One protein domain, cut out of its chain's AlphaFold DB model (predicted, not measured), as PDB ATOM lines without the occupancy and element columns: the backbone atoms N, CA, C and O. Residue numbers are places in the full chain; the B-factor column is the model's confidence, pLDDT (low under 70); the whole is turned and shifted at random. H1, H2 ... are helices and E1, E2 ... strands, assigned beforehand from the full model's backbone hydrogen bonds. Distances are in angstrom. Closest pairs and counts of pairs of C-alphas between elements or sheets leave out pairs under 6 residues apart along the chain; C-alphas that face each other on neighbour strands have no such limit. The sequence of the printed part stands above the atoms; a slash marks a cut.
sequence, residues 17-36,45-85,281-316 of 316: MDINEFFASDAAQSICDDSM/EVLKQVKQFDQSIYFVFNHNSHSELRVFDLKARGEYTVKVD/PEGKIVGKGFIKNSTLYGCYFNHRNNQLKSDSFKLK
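What this domain is: This is residues 17 to 36, 45 to 85 and 281 to 316 of the 316 residues of an uncharacterized protein of Halobacteriovoraceae bacterium (UniProt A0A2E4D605). Two twisted sheets, E1 to E4 and E5 to E7, meet along E1 and E5 and open like a V, with the short helix H2 in its mouth and H1 near it over E7. The 97 printed residues include two named helices, then seven strands; the class is mostly strand. Both sheets are antiparallel, in the orders E1 E2 E3 E4 and E5 E6 E7. The whole is compact, with a radius of gyration of the C-alphas of 12.7 A and spans of 37 by 31 by 21 A.

Where its parts are: H1 is residues 19 to 23, from C-alpha 19 at (16.373, -39.468, -7.299), and H2 is 26 to 33, 10.2 A long. E1 is 47 to 53, E2 56 to 62, E3 67 to 73 and E4 78 to 84, 20.0 A long. E5, 284 to 292, bends by 97 degrees at residue 287; E6 is 295 to 302; E7, 307 to 314, is 20.8 A long and ends at (17.758, -28.326, -14.384).

How they stand to each other: H1 is over E7, at a height over the sheet of 7.8 A. H2, on the same face, is also over E7, at 7.4 A, with the C-alphas of Gln 29 and Ser 310 closest at 4.9 A. H2 is over E3 of the other sheet too, at 9.0 A. In both helices every O i to N i+4 pair is within hydrogen-bond range. Each sheet is a meander of hairpins, each strand the antiparallel neighbour of the one before. Within hydrogen-bond range are N 51 and O 58 of E1 and E2, 2.9 A; N 59 and O 70 of E2 and E3, 2.8 A; N 82 and O 69 of E3 and E4, 2.8 A; N 286 and O 299 of E5 and E6, 2.9 A; and N 300 and O 309 of E6 and E7, 2.8 A. The closest C-alphas of E1 and E5, Gln 49 and Lys 288, are 4.3 A apart. E4 and E7 are apart.

The domain as a whole: The farthest C-alphas, Ser 65 and Lys 316, are 38.9 A apart. Residues 37 to 44 are not printed, a gap of 4.6 A between C-alphas 36 and 45, nor are 86 to 280, 35.3 A between C-alphas 85 and 281. Of the links printed whole, none is long. No printed residue is under 70 in pLDDT.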
ATOM      1  N   MET A  17      18.446 -45.397  -3.265       94.94
ATOM      2  CA  MET A  17      18.704 -44.885  -4.606       94.94
ATOM      3  C   MET A  17      18.466 -43.374  -4.616       94.94
ATOM      4  O   MET A  17      17.430 -42.909  -4.135       94.94
ATOM      5  N   ASP A  18      19.415 -42.602  -5.145       95.81
ATOM      6  CA  ASP A  18      19.185 -41.167  -5.327       95.81
ATOM      7  C   ASP A  18      18.120 -40.930  -6.405       95.81
ATOM      8  O   ASP A  18      17.939 -41.726  -7.325       95.81
ATOM      9  N   ILE A  19      17.417 -39.803  -6.330       97.25
ATOM     10  CA  ILE A  19      16.373 -39.468  -7.299       97.25
ATOM     11  C   ILE A  19      16.916 -39.335  -8.729       97.25
ATOM     12  O   ILE A  19      16.252 -39.760  -9.671       97.25
ATOM     13  N   ASN A  20      18.134 -38.810  -8.905       97.25
ATOM     14  CA  ASN A  20      18.766 -38.728 -10.221       97.25
ATOM     15  C   ASN A  20      19.190 -40.117 -10.712       97.25
ATOM     16  O   ASN A  20      19.034 -40.411 -11.894       97.25
ATOM     17  N   GLU A  21      19.680 -40.980  -9.809       97.19
ATOM     18  CA  GLU A  21      19.986 -42.387 -10.117       97.19
ATOM     19  C   GLU A  21      18.723 -43.110 -10.600       97.19
ATOM     20  O   GLU A  21      18.770 -43.798 -11.616       97.19
ATOM     21  N   PHE A  22      17.581 -42.895  -9.937       98.19
ATOM     22  CA  PHE A  22      16.309 -43.479 -10.351       98.19
ATOM     23  C   PHE A  22      15.885 -43.017 -11.746       98.19
ATOM     24  O   PHE A  22      15.633 -43.865 -12.597       98.19
ATOM     25  N   PHE A  23      15.846 -41.710 -12.025       98.19
ATOM     26  CA  PHE A  23      15.413 -41.214 -13.341       98.19
ATOM     27  C   PHE A  23      16.366 -41.570 -14.492       98.19
ATOM     28  O   PHE A  23      15.938 -41.560 -15.642       98.19
ATOM     29  N   ALA A  24      17.614 -41.936 -14.192       97.44
ATOM     30  CA  ALA A  24      18.571 -42.480 -15.156       97.44
ATOM     31  C   ALA A  24      18.536 -44.021 -15.271       97.44
ATOM     32  O   ALA A  24      19.329 -44.589 -16.020       97.44
ATOM     33  N   SER A  25      17.673 -44.703 -14.510       97.94
ATOM     34  CA  SER A  25      17.619 -46.167 -14.439       97.94
ATOM     35  C   SER A  25      16.616 -46.789 -15.413       97.94
ATOM     36  O   SER A  25      15.614 -46.175 -15.785       97.94
ATOM     37  N   ASP A  26      16.822 -48.072 -15.719       97.94
ATOM     38  CA  ASP A  26      15.884 -48.881 -16.508       97.94
ATOM     39  C   ASP A  26      14.499 -48.999 -15.847       97.94
ATOM     40  O   ASP A  26      13.496 -49.162 -16.536       97.94
ATOM     41  N   ALA A  27      14.419 -48.893 -14.514       97.75
ATOM     42  CA  ALA A  27      13.147 -48.947 -13.796       97.75
ATOM     43  C   ALA A  27      12.278 -47.718 -14.101       97.75
ATOM     44  O   ALA A  27      11.107 -47.859 -14.448       97.75
ATOM     45  N   ALA A  28      12.852 -46.511 -14.029       98.25
ATOM     46  CA  ALA A  28      12.131 -45.297 -14.405       98.25
ATOM     47  C   ALA A  28      11.795 -45.287 -15.899       98.25
ATOM     48  O   ALA A  28      10.682 -44.906 -16.266       98.25
ATOM     49  N   GLN A  29      12.716 -45.756 -16.746       98.31
ATOM     50  CA  GLN A  29      12.480 -45.867 -18.181       98.31
ATOM     51  C   GLN A  29      11.304 -46.802 -18.481       98.31
ATOM     52  O   GLN A  29      10.394 -46.414 -19.208       98.31
ATOM     53  N   SER A  30      11.266 -47.983 -17.856       97.88
ATOM     54  CA  SER A  30      10.175 -48.946 -18.022       97.88
ATOM     55  C   SER A  30       8.823 -48.376 -17.591       97.88
ATOM     56  O   SER A  30       7.821 -48.672 -18.233       97.88
ATOM     57  N   ILE A  31       8.772 -47.554 -16.536       98.00
ATOM     58  CA  ILE A  31       7.534 -46.859 -16.148       98.00
ATOM     59  C   ILE A  31       7.164 -45.786 -17.183       98.00
ATOM     60  O   ILE A  31       5.994 -45.632 -17.538       98.00
ATOM     61  N   CYS A  32       8.150 -45.035 -17.679       97.94
ATOM     62  CA  CYS A  32       7.930 -43.989 -18.669       97.94
ATOM     63  C   CYS A  32       7.488 -44.523 -20.032       97.94
ATOM     64  O   CYS A  32       6.740 -43.820 -20.713       97.94
ATOM     65  N   ASP A  33       7.881 -45.732 -20.422       96.94
ATOM     66  CA  ASP A  33       7.435 -46.359 -21.671       96.94
ATOM     67  C   ASP A  33       5.908 -46.572 -21.701       96.94
ATOM     68  O   ASP A  33       5.292 -46.464 -22.763       96.94
ATOM     69  N   ASP A  34       5.275 -46.722 -20.532       96.38
ATOM     70  CA  ASP A  34       3.817 -46.847 -20.386       96.38
ATOM     71  C   ASP A  34       3.083 -45.489 -20.348       96.38
ATOM     72  O   ASP A  34       1.857 -45.426 -20.241       96.38
ATOM     73  N   SER A  35       3.802 -44.362 -20.448       97.06
ATOM     74  CA  SER A  35       3.214 -43.010 -20.363       97.06
ATOM     75  C   SER A  35       2.335 -42.621 -21.551       97.06
ATOM     76  O   SER A  35       1.561 -41.654 -21.464       97.06
ATOM     77  N   MET A  36       2.405 -43.381 -22.646       94.56
ATOM     78  CA  MET A  36       1.613 -43.169 -23.851       94.56
ATOM     79  C   MET A  36       0.911 -44.449 -24.305       94.56
ATOM     80  O   MET A  36       1.523 -45.500 -24.445       94.56
ATOM     81  N   GLU A  45      -1.446 -39.385 -24.394       94.88
ATOM     82  CA  GLU A  45      -0.750 -39.280 -23.109       94.88
ATOM     83  C   GLU A  45      -1.669 -39.799 -21.983       94.88
ATOM     84  O   GLU A  45      -2.749 -39.239 -21.723       94.88
ATOM     85  N   VAL A  46      -1.259 -40.888 -21.330       97.38
ATOM     86  CA  VAL A  46      -1.973 -41.483 -20.186       97.38
ATOM     87  C   VAL A  46      -1.337 -41.134 -18.852       97.38
ATOM     88  O   VAL A  46      -2.074 -40.979 -17.878       97.38
ATOM     89  N   LEU A  47      -0.019 -40.908 -18.818       97.88
ATOM     90  CA  LEU A  47       0.641 -40.302 -17.667       97.88
ATOM     91  C   LEU A  47       0.114 -38.875 -17.483       97.88
ATOM     92  O   LEU A  47       0.186 -38.043 -18.388       97.88
ATOM     93  N   LYS A  48      -0.447 -38.599 -16.308       96.81
ATOM     94  CA  LYS A  48      -0.975 -37.281 -15.946       96.81
ATOM     95  C   LYS A  48       0.009 -36.474 -15.145       96.81
ATOM     96  O   LYS A  48       0.190 -35.297 -15.446       96.81
ATOM     97  N   GLN A  49       0.644 -37.096 -14.164       97.06
ATOM     98  CA  GLN A  49       1.647 -36.423 -13.365       97.06
ATOM     99  C   GLN A  49       2.606 -37.394 -12.695       97.06
ATOM    100  O   GLN A  49       2.280 -38.562 -12.482       97.06
ATOM    101  N   VAL A  50       3.764 -36.871 -12.324       98.19
ATOM    102  CA  VAL A  50       4.726 -37.511 -11.439       98.19
ATOM    103  C   VAL A  50       4.808 -36.667 -10.170       98.19
ATOM    104  O   VAL A  50       4.856 -35.443 -10.264       98.19
ATOM    105  N   LYS A  51       4.816 -37.291  -8.990       97.69
ATOM    106  CA  LYS A  51       5.057 -36.626  -7.698       97.69
ATOM    107  C   LYS A  51       6.073 -37.410  -6.873       97.69
ATOM    108  O   LYS A  51       6.245 -38.614  -7.053       97.69
ATOM    109  N   GLN A  52       6.739 -36.723  -5.953       97.19
ATOM    110  CA  GLN A  52       7.688 -37.323  -5.023       97.19
ATOM    111  C   GLN A  52       7.235 -37.048  -3.596       97.19
ATOM    112  O   GLN A  52       7.054 -35.893  -3.222       97.19
ATOM    113  N   PHE A  53       7.116 -38.104  -2.794       96.75
ATOM    114  CA  PHE A  53       6.890 -37.977  -1.359       96.75
ATOM    115  C   PHE A  53       7.881 -38.864  -0.603       96.75
ATOM    116  O   PHE A  53       8.026 -40.044  -0.909       96.75
ATOM    117  N   ASP A  54       8.596 -38.292   0.365       94.44
ATOM    118  CA  ASP A  54       9.629 -38.958   1.173       94.44
ATOM    119  C   ASP A  54      10.700 -39.723   0.375       94.44
ATOM    120  O   ASP A  54      11.662 -39.119  -0.096       94.44
ATOM    121  N   GLN A  55      10.567 -41.045   0.251       95.25
ATOM    122  CA  GLN A  55      11.473 -41.939  -0.481       95.25
ATOM    123  C   GLN A  55      10.740 -42.678  -1.607       95.25
ATOM    124  O   GLN A  55      11.196 -43.719  -2.061       95.25
ATOM    125  N   SER A  56       9.604 -42.151  -2.059       97.12
ATOM    126  CA  SER A  56       8.776 -42.778  -3.084       97.12
ATOM    127  C   SER A  56       8.484 -41.814  -4.230       97.12
ATOM    128  O   SER A  56       8.235 -40.622  -4.014       97.12
ATOM    129  N   ILE A  57       8.504 -42.344  -5.452       98.25
ATOM    130  CA  ILE A  57       8.101 -41.649  -6.675       98.25
ATOM    131  C   ILE A  57       6.780 -42.242  -7.146       98.25
ATOM    132  O   ILE A  57       6.659 -43.454  -7.297       98.25
ATOM    133  N   TYR A  58       5.796 -41.381  -7.370       98.50
ATOM    134  CA  TYR A  58       4.449 -41.744  -7.784       98.50
ATOM    135  C   TYR A  58       4.232 -41.285  -9.219       98.50
ATOM    136  O   TYR A  58       4.331 -40.093  -9.504       98.50
ATOM    137  N   PHE A  59       3.882 -42.213 -10.100       98.69
ATOM    138  CA  PHE A  59       3.449 -41.941 -11.464       98.69
ATOM    139  C   PHE A  59       1.943 -42.170 -11.551       98.69
ATOM    140  O   PHE A  59       1.450 -43.250 -11.231       98.69
ATOM    141  N   VAL A  60       1.207 -41.137 -11.955       98.56
ATOM    142  CA  VAL A  60      -0.256 -41.138 -12.011       98.56
ATOM    143  C   VAL A  60      -0.714 -41.390 -13.440       98.56
ATOM    144  O   VAL A  60      -0.515 -40.536 -14.306       98.56
ATOM    145  N   PHE A  61      -1.384 -42.512 -13.678       98.56
ATOM    146  CA  PHE A  61      -1.894 -42.895 -14.991       98.56
ATOM    147  C   PHE A  61      -3.423 -42.863 -15.033       98.56
ATOM    148  O   PHE A  61      -4.104 -43.374 -14.144       98.56
ATOM    149  N   ASN A  62      -3.969 -42.288 -16.107       98.06
ATOM    150  CA  ASN A  62      -5.393 -42.337 -16.436       98.06
ATOM    151  C   ASN A  62      -5.574 -42.966 -17.823       98.06
ATOM    152  O   ASN A  62      -5.544 -42.272 -18.854       98.06
ATOM    153  N   HIS A  63      -5.787 -44.277 -17.837       95.31
ATOM    154  CA  HIS A  63      -6.102 -45.051 -19.033       95.31
ATOM    155  C   HIS A  63      -7.561 -44.838 -19.454       95.31
ATOM    156  O   HIS A  63      -8.324 -44.082 -18.849       95.31
ATOM    157  N   ASN A  64      -7.966 -45.469 -20.553       90.44
ATOM    158  CA  ASN A  64      -9.367 -45.455 -20.981       90.44
ATOM    159  C   ASN A  64     -10.289 -46.265 -20.061       90.44
ATOM    160  O   ASN A  64     -11.448 -45.902 -19.881       90.44
ATOM    161  N   SER A  65      -9.786 -47.371 -19.512       89.62
ATOM    162  CA  SER A  65     -10.580 -48.346 -18.758       89.62
ATOM    163  C   SER A  65     -10.389 -48.275 -17.246       89.62
ATOM    164  O   SER A  65     -11.206 -48.823 -16.512       89.62
ATOM    165  N   HIS A  66      -9.311 -47.648 -16.778       94.38
ATOM    166  CA  HIS A  66      -8.947 -47.592 -15.367       94.38
ATOM    167  C   HIS A  66      -7.944 -46.464 -15.105       94.38
ATOM    168  O   HIS A  66      -7.362 -45.901 -16.033       94.38
ATOM    169  N   SER A  67      -7.715 -46.184 -13.828       98.12
ATOM    170  CA  SER A  67      -6.633 -45.323 -13.370       98.12
ATOM    171  C   SER A  67      -5.767 -46.051 -12.365       98.12
ATOM    172  O   SER A  67      -6.230 -46.946 -11.651       98.12
ATOM    173  N   GLU A  68      -4.504 -45.660 -12.293       98.00
ATOM    174  CA  GLU A  68      -3.569 -46.265 -11.363       98.00
ATOM    175  C   GLU A  68      -2.442 -45.325 -10.949       98.00
ATOM    176  O   GLU A  68      -2.133 -44.330 -11.606       98.00
ATOM    177  N   LEU A  69      -1.839 -45.665  -9.816       98.12
ATOM    178  CA  LEU A  69      -0.580 -45.116  -9.352       98.12
ATOM    179  C   LEU A  69       0.468 -46.214  -9.462       98.12
ATOM    180  O   LEU A  69       0.304 -47.259  -8.832       98.12
ATOM    181  N   ARG A  70       1.549 -45.972 -10.199       98.00
ATOM    182  CA  ARG A  70       2.761 -46.788 -10.091       98.00
ATOM    183  C   ARG A  70       3.700 -46.107  -9.116       98.00
ATOM    184  O   ARG A  70       4.015 -44.927  -9.278       98.00
ATOM    185  N   VAL A  71       4.082 -46.825  -8.069       97.75
ATOM    186  CA  VAL A  71       4.874 -46.287  -6.968       97.75
ATOM    187  C   VAL A  71       6.200 -47.013  -6.921       97.75
ATOM    188  O   VAL A  71       6.227 -48.231  -6.771       97.75
ATOM    189  N   PHE A  72       7.292 -46.261  -7.014       97.75
ATOM    190  CA  PHE A  72       8.640 -46.784  -6.845       97.75
ATOM    191  C   PHE A  72       9.217 -46.313  -5.511       97.75
ATOM    192  O   PHE A  72       9.322 -45.109  -5.270       97.75
ATOM    193  N   ASP A  73       9.597 -47.247  -4.644       96.50
ATOM    194  CA  ASP A  73      10.289 -46.973  -3.384       96.50
ATOM    195  C   ASP A  73      11.806 -46.950  -3.625       96.50
ATOM    196  O   ASP A  73      12.418 -47.973  -3.929       96.50
ATOM    197  N   LEU A  74      12.425 -45.779  -3.469       96.31
ATOM    198  CA  LEU A  74      13.858 -45.548  -3.675       96.31
ATOM    199  C   LEU A  74      14.734 -46.315  -2.674       96.31
ATOM    200  O   LEU A  74      15.876 -46.667  -2.980       96.31
ATOM    201  N   LYS A  75      14.221 -46.585  -1.470       94.69
ATOM    202  CA  LYS A  75      14.949 -47.295  -0.416       94.69
ATOM    203  C   LYS A  75      14.862 -48.806  -0.607       94.69
ATOM    204  O   LYS A  75      15.882 -49.485  -0.522       94.69
ATOM    205  N   ALA A  76      13.661 -49.325  -0.853       94.12
ATOM    206  CA  ALA A  76      13.437 -50.747  -1.102       94.12
ATOM    207  C   ALA A  76      13.840 -51.169  -2.524       94.12
ATOM    208  O   ALA A  76      14.043 -52.359  -2.762       94.12
ATOM    209  N   ARG A  77      13.973 -50.205  -3.446       94.44
ATOM    210  CA  ARG A  77      14.211 -50.408  -4.885       94.44
ATOM    211  C   ARG A  77      13.157 -51.331  -5.504       94.44
ATOM    212  O   ARG A  77      13.477 -52.230  -6.277       94.44
ATOM    213  N   GLY A  78      11.904 -51.124  -5.103       94.31
ATOM    214  CA  GLY A  78      10.763 -51.948  -5.485       94.31
ATOM    215  C   GLY A  78       9.608 -51.104  -6.002       94.31
ATOM    216  O   GLY A  78       9.436 -49.955  -5.596       94.31
ATOM    217  N   GLU A  79       8.815 -51.702  -6.884       95.44
ATOM    218  CA  GLU A  79       7.648 -51.074  -7.491       95.44
ATOM    219  C   GLU A  79       6.364 -51.805  -7.085       95.44
ATOM    220  O   GLU A  79       6.346 -53.034  -6.973       95.44
ATOM    221  N   TYR A  80       5.279 -51.060  -6.888       95.56
ATOM    222  CA  TYR A  80       3.933 -51.609  -6.766       95.56
ATOM    223  C   TYR A  80       2.898 -50.688  -7.419       95.56
ATOM    224  O   TYR A  80       3.105 -49.481  -7.563       95.56
ATOM    225  N   THR A  81       1.752 -51.267  -7.779       97.31
ATOM    226  CA  THR A  81       0.655 -50.554  -8.442       97.31
ATOM    227  C   THR A  81      -0.561 -50.451  -7.533       97.31
ATOM    228  O   THR A  81      -1.002 -51.440  -6.943       97.31
ATOM    229  N   VAL A  82      -1.156 -49.262  -7.469       96.81
ATOM    230  CA  VAL A  82      -2.411 -48.995  -6.758       96.81
ATOM    231  C   VAL A  82      -3.491 -48.650  -7.772       96.81
ATOM    232  O   VAL A  82      -3.417 -47.618  -8.434       96.81
ATOM    233  N   LYS A  83      -4.525 -49.489  -7.871       96.38
ATOM    234  CA  LYS A  83      -5.664 -49.245  -8.765       96.38
ATOM    235  C   LYS A  83      -6.671 -48.271  -8.153       96.38
ATOM    236  O   LYS A  83      -6.983 -48.342  -6.959       96.38
ATOM    237  N   VAL A  84      -7.201 -47.390  -8.998       96.19
ATOM    238  CA  VAL A  84      -8.204 -46.379  -8.652       96.19
ATOM    239  C   VAL A  84      -9.345 -46.443  -9.667       96.19
ATOM    240  O   VAL A  84      -9.128 -46.432 -10.876       96.19
ATOM    241  N   ASP A  85     -10.581 -46.504  -9.169       93.25
ATOM    242  CA  ASP A  85     -11.773 -46.746 -10.000       93.25
ATOM    243  C   ASP A  85     -12.162 -45.549 -10.888       93.25
ATOM    244  O   ASP A  85     -13.064 -45.646 -11.719       93.25
ATOM    245  N   PRO A 281      16.039 -31.211 -23.475       93.69
ATOM    246  CA  PRO A 281      16.964 -31.968 -24.323       93.69
ATOM    247  C   PRO A 281      16.357 -33.265 -24.867       93.69
ATOM    248  O   PRO A 281      16.511 -33.572 -26.046       93.69
ATOM    249  N   GLU A 282      15.600 -33.962 -24.022       94.56
ATOM    250  CA  GLU A 282      15.057 -35.292 -24.308       94.56
ATOM    251  C   GLU A 282      13.724 -35.277 -25.062       94.56
ATOM    252  O   GLU A 282      13.233 -36.319 -25.482       94.56
ATOM    253  N   GLY A 283      13.129 -34.101 -25.275       94.75
ATOM    254  CA  GLY A 283      11.853 -33.960 -25.973       94.75
ATOM    255  C   GLY A 283      10.828 -33.142 -25.199       94.75
ATOM    256  O   GLY A 283      11.166 -32.290 -24.383       94.75
ATOM    257  N   LYS A 284       9.547 -33.350 -25.499       94.56
ATOM    258  CA  LYS A 284       8.429 -32.691 -24.813       94.56
ATOM    259  C   LYS A 284       8.107 -33.471 -23.539       94.56
ATOM    260  O   LYS A 284       8.005 -34.689 -23.605       94.56
ATOM    261  N   ILE A 285       7.911 -32.800 -22.407       94.94
ATOM    262  CA  ILE A 285       7.440 -33.484 -21.198       94.94
ATOM    263  C   ILE A 285       6.040 -34.086 -21.418       94.94
ATOM    264  O   ILE A 285       5.188 -33.454 -22.050       94.94
ATOM    265  N   VAL A 286       5.836 -35.313 -20.938       95.19
ATOM    266  CA  VAL A 286       4.558 -36.038 -20.961       95.19
ATOM    267  C   VAL A 286       3.879 -35.877 -19.608       95.19
ATOM    268  O   VAL A 286       4.483 -36.164 -18.573       95.19
ATOM    269  N   GLY A 287       2.623 -35.426 -19.609       94.06
ATOM    270  CA  GLY A 287       1.944 -35.042 -18.371       94.06
ATOM    271  C   GLY A 287       2.690 -33.932 -17.613       94.06
ATOM    272  O   GLY A 287       3.394 -33.111 -18.204       94.06
ATOM    273  N   LYS A 288       2.526 -33.904 -16.288       94.62
ATOM    274  CA  LYS A 288       3.209 -32.977 -15.374       94.62
ATOM    275  C   LYS A 288       4.395 -33.684 -14.706       94.62
ATOM    276  O   LYS A 288       4.211 -34.705 -14.050       94.62
ATOM    277  N   GLY A 289       5.611 -33.164 -14.843       95.19
ATOM    278  CA  GLY A 289       6.736 -33.634 -14.022       95.19
ATOM    279  C   GLY A 289       6.670 -33.060 -12.608       95.19
ATOM    280  O   GLY A 289       5.947 -32.091 -12.378       95.19
ATOM    281  N   PHE A 290       7.457 -33.602 -11.678       95.38
ATOM    282  CA  PHE A 290       7.659 -32.937 -10.386       95.38
ATOM    283  C   PHE A 290       8.933 -32.105 -10.409       95.38
ATOM    284  O   PHE A 290       9.919 -32.457 -11.060       95.38
ATOM    285  N   ILE A 291       8.917 -31.005  -9.665       96.50
ATOM    286  CA  ILE A 291      10.054 -30.100  -9.529       96.50
ATOM    287  C   ILE A 291      10.583 -30.211  -8.105       96.50
ATOM    288  O   ILE A 291       9.812 -30.174  -7.149       96.50
ATOM    289  N   LYS A 292      11.898 -30.367  -7.969       96.19
ATOM    290  CA  LYS A 292      12.587 -30.355  -6.678       96.19
ATOM    291  C   LYS A 292      13.968 -29.746  -6.829       96.19
ATOM    292  O   LYS A 292      14.747 -30.202  -7.669       96.19
ATOM    293  N   ASN A 293      14.293 -28.761  -5.995       95.88
ATOM    294  CA  ASN A 293      15.565 -28.039  -6.033       95.88
ATOM    295  C   ASN A 293      15.889 -27.522  -7.446       95.88
ATOM    296  O   ASN A 293      16.987 -27.733  -7.961       95.88
ATOM    297  N   SER A 294      14.914 -26.907  -8.104       94.81
ATOM    298  CA  SER A 294      14.945 -26.379  -9.468       94.81
ATOM    299  C   SER A 294      15.301 -27.420 -10.531       94.81
ATOM    300  O   SER A 294      15.813 -27.071 -11.590       94.81
ATOM    301  N   THR A 295      15.079 -28.705 -10.268       96.75
ATOM    302  CA  THR A 295      15.200 -29.774 -11.263       96.75
ATOM    303  C   THR A 295      13.815 -30.353 -11.517       96.75
ATOM    304  O   THR A 295      13.139 -30.752 -10.573       96.75
ATOM    305  N   LEU A 296      13.397 -30.379 -12.780       97.12
ATOM    306  CA  LEU A 296      12.183 -31.043 -13.246       97.12
ATOM    307  C   LEU A 296      12.505 -32.497 -13.572       97.12
ATOM    308  O   LEU A 296      13.424 -32.745 -14.343       97.12
ATOM    309  N   TYR A 297      11.742 -33.433 -13.031       97.94
ATOM    310  CA  TYR A 297      11.883 -34.863 -13.282       97.94
ATOM    311  C   TYR A 297      10.597 -35.400 -13.906       97.94
ATOM    312  O   TYR A 297       9.494 -35.001 -13.515       97.94
ATOM    313  N   GLY A 298      10.719 -36.320 -14.858       97.62
ATOM    314  CA  GLY A 298       9.553 -36.929 -15.487       97.62
ATOM    315  C   GLY A 298       9.886 -37.755 -16.720       97.62
ATOM    316  O   GLY A 298      11.022 -38.182 -16.918       97.62
ATOM    317  N   CYS A 299       8.862 -37.966 -17.543       98.12
ATOM    318  CA  CYS A 299       8.967 -38.662 -18.817       98.12
ATOM    319  C   CYS A 299       8.941 -37.652 -19.967       98.12
ATOM    320  O   CYS A 299       8.126 -36.724 -19.979       98.12
ATOM    321  N   TYR A 300       9.810 -37.847 -20.950       97.19
ATOM    322  CA  TYR A 300       9.967 -36.981 -22.109       97.19
ATOM    323  C   TYR A 300       9.715 -37.773 -23.383       97.19
ATOM    324  O   TYR A 300      10.208 -38.885 -23.540       97.19
ATOM    325  N   PHE A 301       8.959 -37.189 -24.303       96.19
ATOM    326  CA  PHE A 301       8.668 -37.771 -25.599       96.19
ATOM    327  C   PHE A 301       9.357 -36.999 -26.718       96.19
ATOM    328  O   PHE A 301       9.105 -35.809 -26.952       96.19
ATOM    329  N   ASN A 302      10.208 -37.699 -27.459       95.44
ATOM    330  CA  ASN A 302      10.877 -37.162 -28.625       95.44
ATOM    331  C   ASN A 302      10.096 -37.510 -29.898       95.44
ATOM    332  O   ASN A 302      10.147 -38.618 -30.430       95.44
ATOM    333  N   HIS A 303       9.399 -36.511 -30.441       91.25
ATOM    334  CA  HIS A 303       8.600 -36.663 -31.658       91.25
ATOM    335  C   HIS A 303       9.418 -37.021 -32.912       91.25
ATOM    336  O   HIS A 303       8.836 -37.507 -33.878       91.25
ATOM    337  N   ARG A 304      10.737 -36.774 -32.933       92.50
ATOM    338  CA  ARG A 304      11.578 -37.020 -34.120       92.50
ATOM    339  C   ARG A 304      11.896 -38.496 -34.309       92.50
ATOM    340  O   ARG A 304      11.931 -38.961 -35.440       92.50
ATOM    341  N   ASN A 305      12.146 -39.206 -33.216       94.00
ATOM    342  CA  ASN A 305      12.517 -40.621 -33.227       94.00
ATOM    343  C   ASN A 305      11.476 -41.518 -32.536       94.00
ATOM    344  O   ASN A 305      11.674 -42.726 -32.477       94.00
ATOM    345  N   ASN A 306      10.361 -40.944 -32.067       91.88
ATOM    346  CA  ASN A 306       9.274 -41.655 -31.397       91.88
ATOM    347  C   ASN A 306       9.731 -42.417 -30.142       91.88
ATOM    348  O   ASN A 306       9.258 -43.523 -29.891       91.88
ATOM    349  N   GLN A 307      10.658 -41.837 -29.378       94.94
ATOM    350  CA  GLN A 307      11.187 -42.438 -28.153       94.94
ATOM    351  C   GLN A 307      10.652 -41.723 -26.916       94.94
ATOM    352  O   GLN A 307      10.554 -40.493 -26.891       94.94
ATOM    353  N   LEU A 308      10.317 -42.516 -25.901       96.88
ATOM    354  CA  LEU A 308      10.084 -42.056 -24.540       96.88
ATOM    355  C   LEU A 308      11.387 -42.168 -23.759       96.88
ATOM    356  O   LEU A 308      12.164 -43.096 -23.979       96.88
ATOM    357  N   LYS A 309      11.633 -41.222 -22.860       97.69
ATOM    358  CA  LYS A 309      12.797 -41.245 -21.983       97.69
ATOM    359  C   LYS A 309      12.441 -40.770 -20.583       97.69
ATOM    360  O   LYS A 309      11.805 -39.724 -20.452       97.69
ATOM    361  N   SER A 310      12.860 -41.494 -19.549       98.25
ATOM    362  CA  SER A 310      12.906 -40.943 -18.192       98.25
ATOM    363  C   SER A 310      14.143 -40.061 -18.049       98.25
ATOM    364  O   SER A 310      15.238 -40.464 -18.435       98.25
ATOM    365  N   ASP A 311      13.990 -38.844 -17.530       97.75
ATOM    366  CA  ASP A 311      15.151 -37.985 -17.279       97.75
ATOM    367  C   ASP A 311      14.844 -36.894 -16.242       97.75
ATOM    368  O   ASP A 311      13.742 -36.796 -15.687       97.75
ATOM    369  N   SER A 312      15.840 -36.050 -16.001       97.00
ATOM    370  CA  SER A 312      15.758 -34.839 -15.209       97.00
ATOM    371  C   SER A 312      16.325 -33.642 -15.980       97.00
ATOM    372  O   SER A 312      17.241 -33.756 -16.792       97.00
ATOM    373  N   PHE A 313      15.793 -32.452 -15.723       96.06
ATOM    374  CA  PHE A 313      16.225 -31.220 -16.368       96.06
ATOM    375  C   PHE A 313      16.334 -30.077 -15.362       96.06
ATOM    376  O   PHE A 313      15.357 -29.696 -14.714       96.06
ATOM    377  N   LYS A 314      17.525 -29.481 -15.256       94.81
ATOM    378  CA  LYS A 314      17.758 -28.326 -14.384       94.81
ATOM    379  C   LYS A 314      17.122 -27.063 -14.974       94.81
ATOM    380  O   LYS A 314      17.560 -26.559 -16.008       94.81
ATOM    381  N   LEU A 315      16.141 -26.521 -14.265       90.06
ATOM    382  CA  LEU A 315      15.502 -25.234 -14.520       90.06
ATOM    383  C   LEU A 315      16.478 -24.134 -14.056       90.06
ATOM    384  O   LEU A 315      16.697 -23.967 -12.857       90.06
ATOM    385  N   LYS A 316      17.156 -23.471 -15.002       79.88
ATOM    386  CA  LYS A 316      18.227 -22.487 -14.733       79.88
ATOM    387  C   LYS A 316      17.713 -21.063 -14.592       79.88
ATOM    388  O   LYS A 316      17.283 -20.523 -15.625       79.88
TER     389      LYS A 316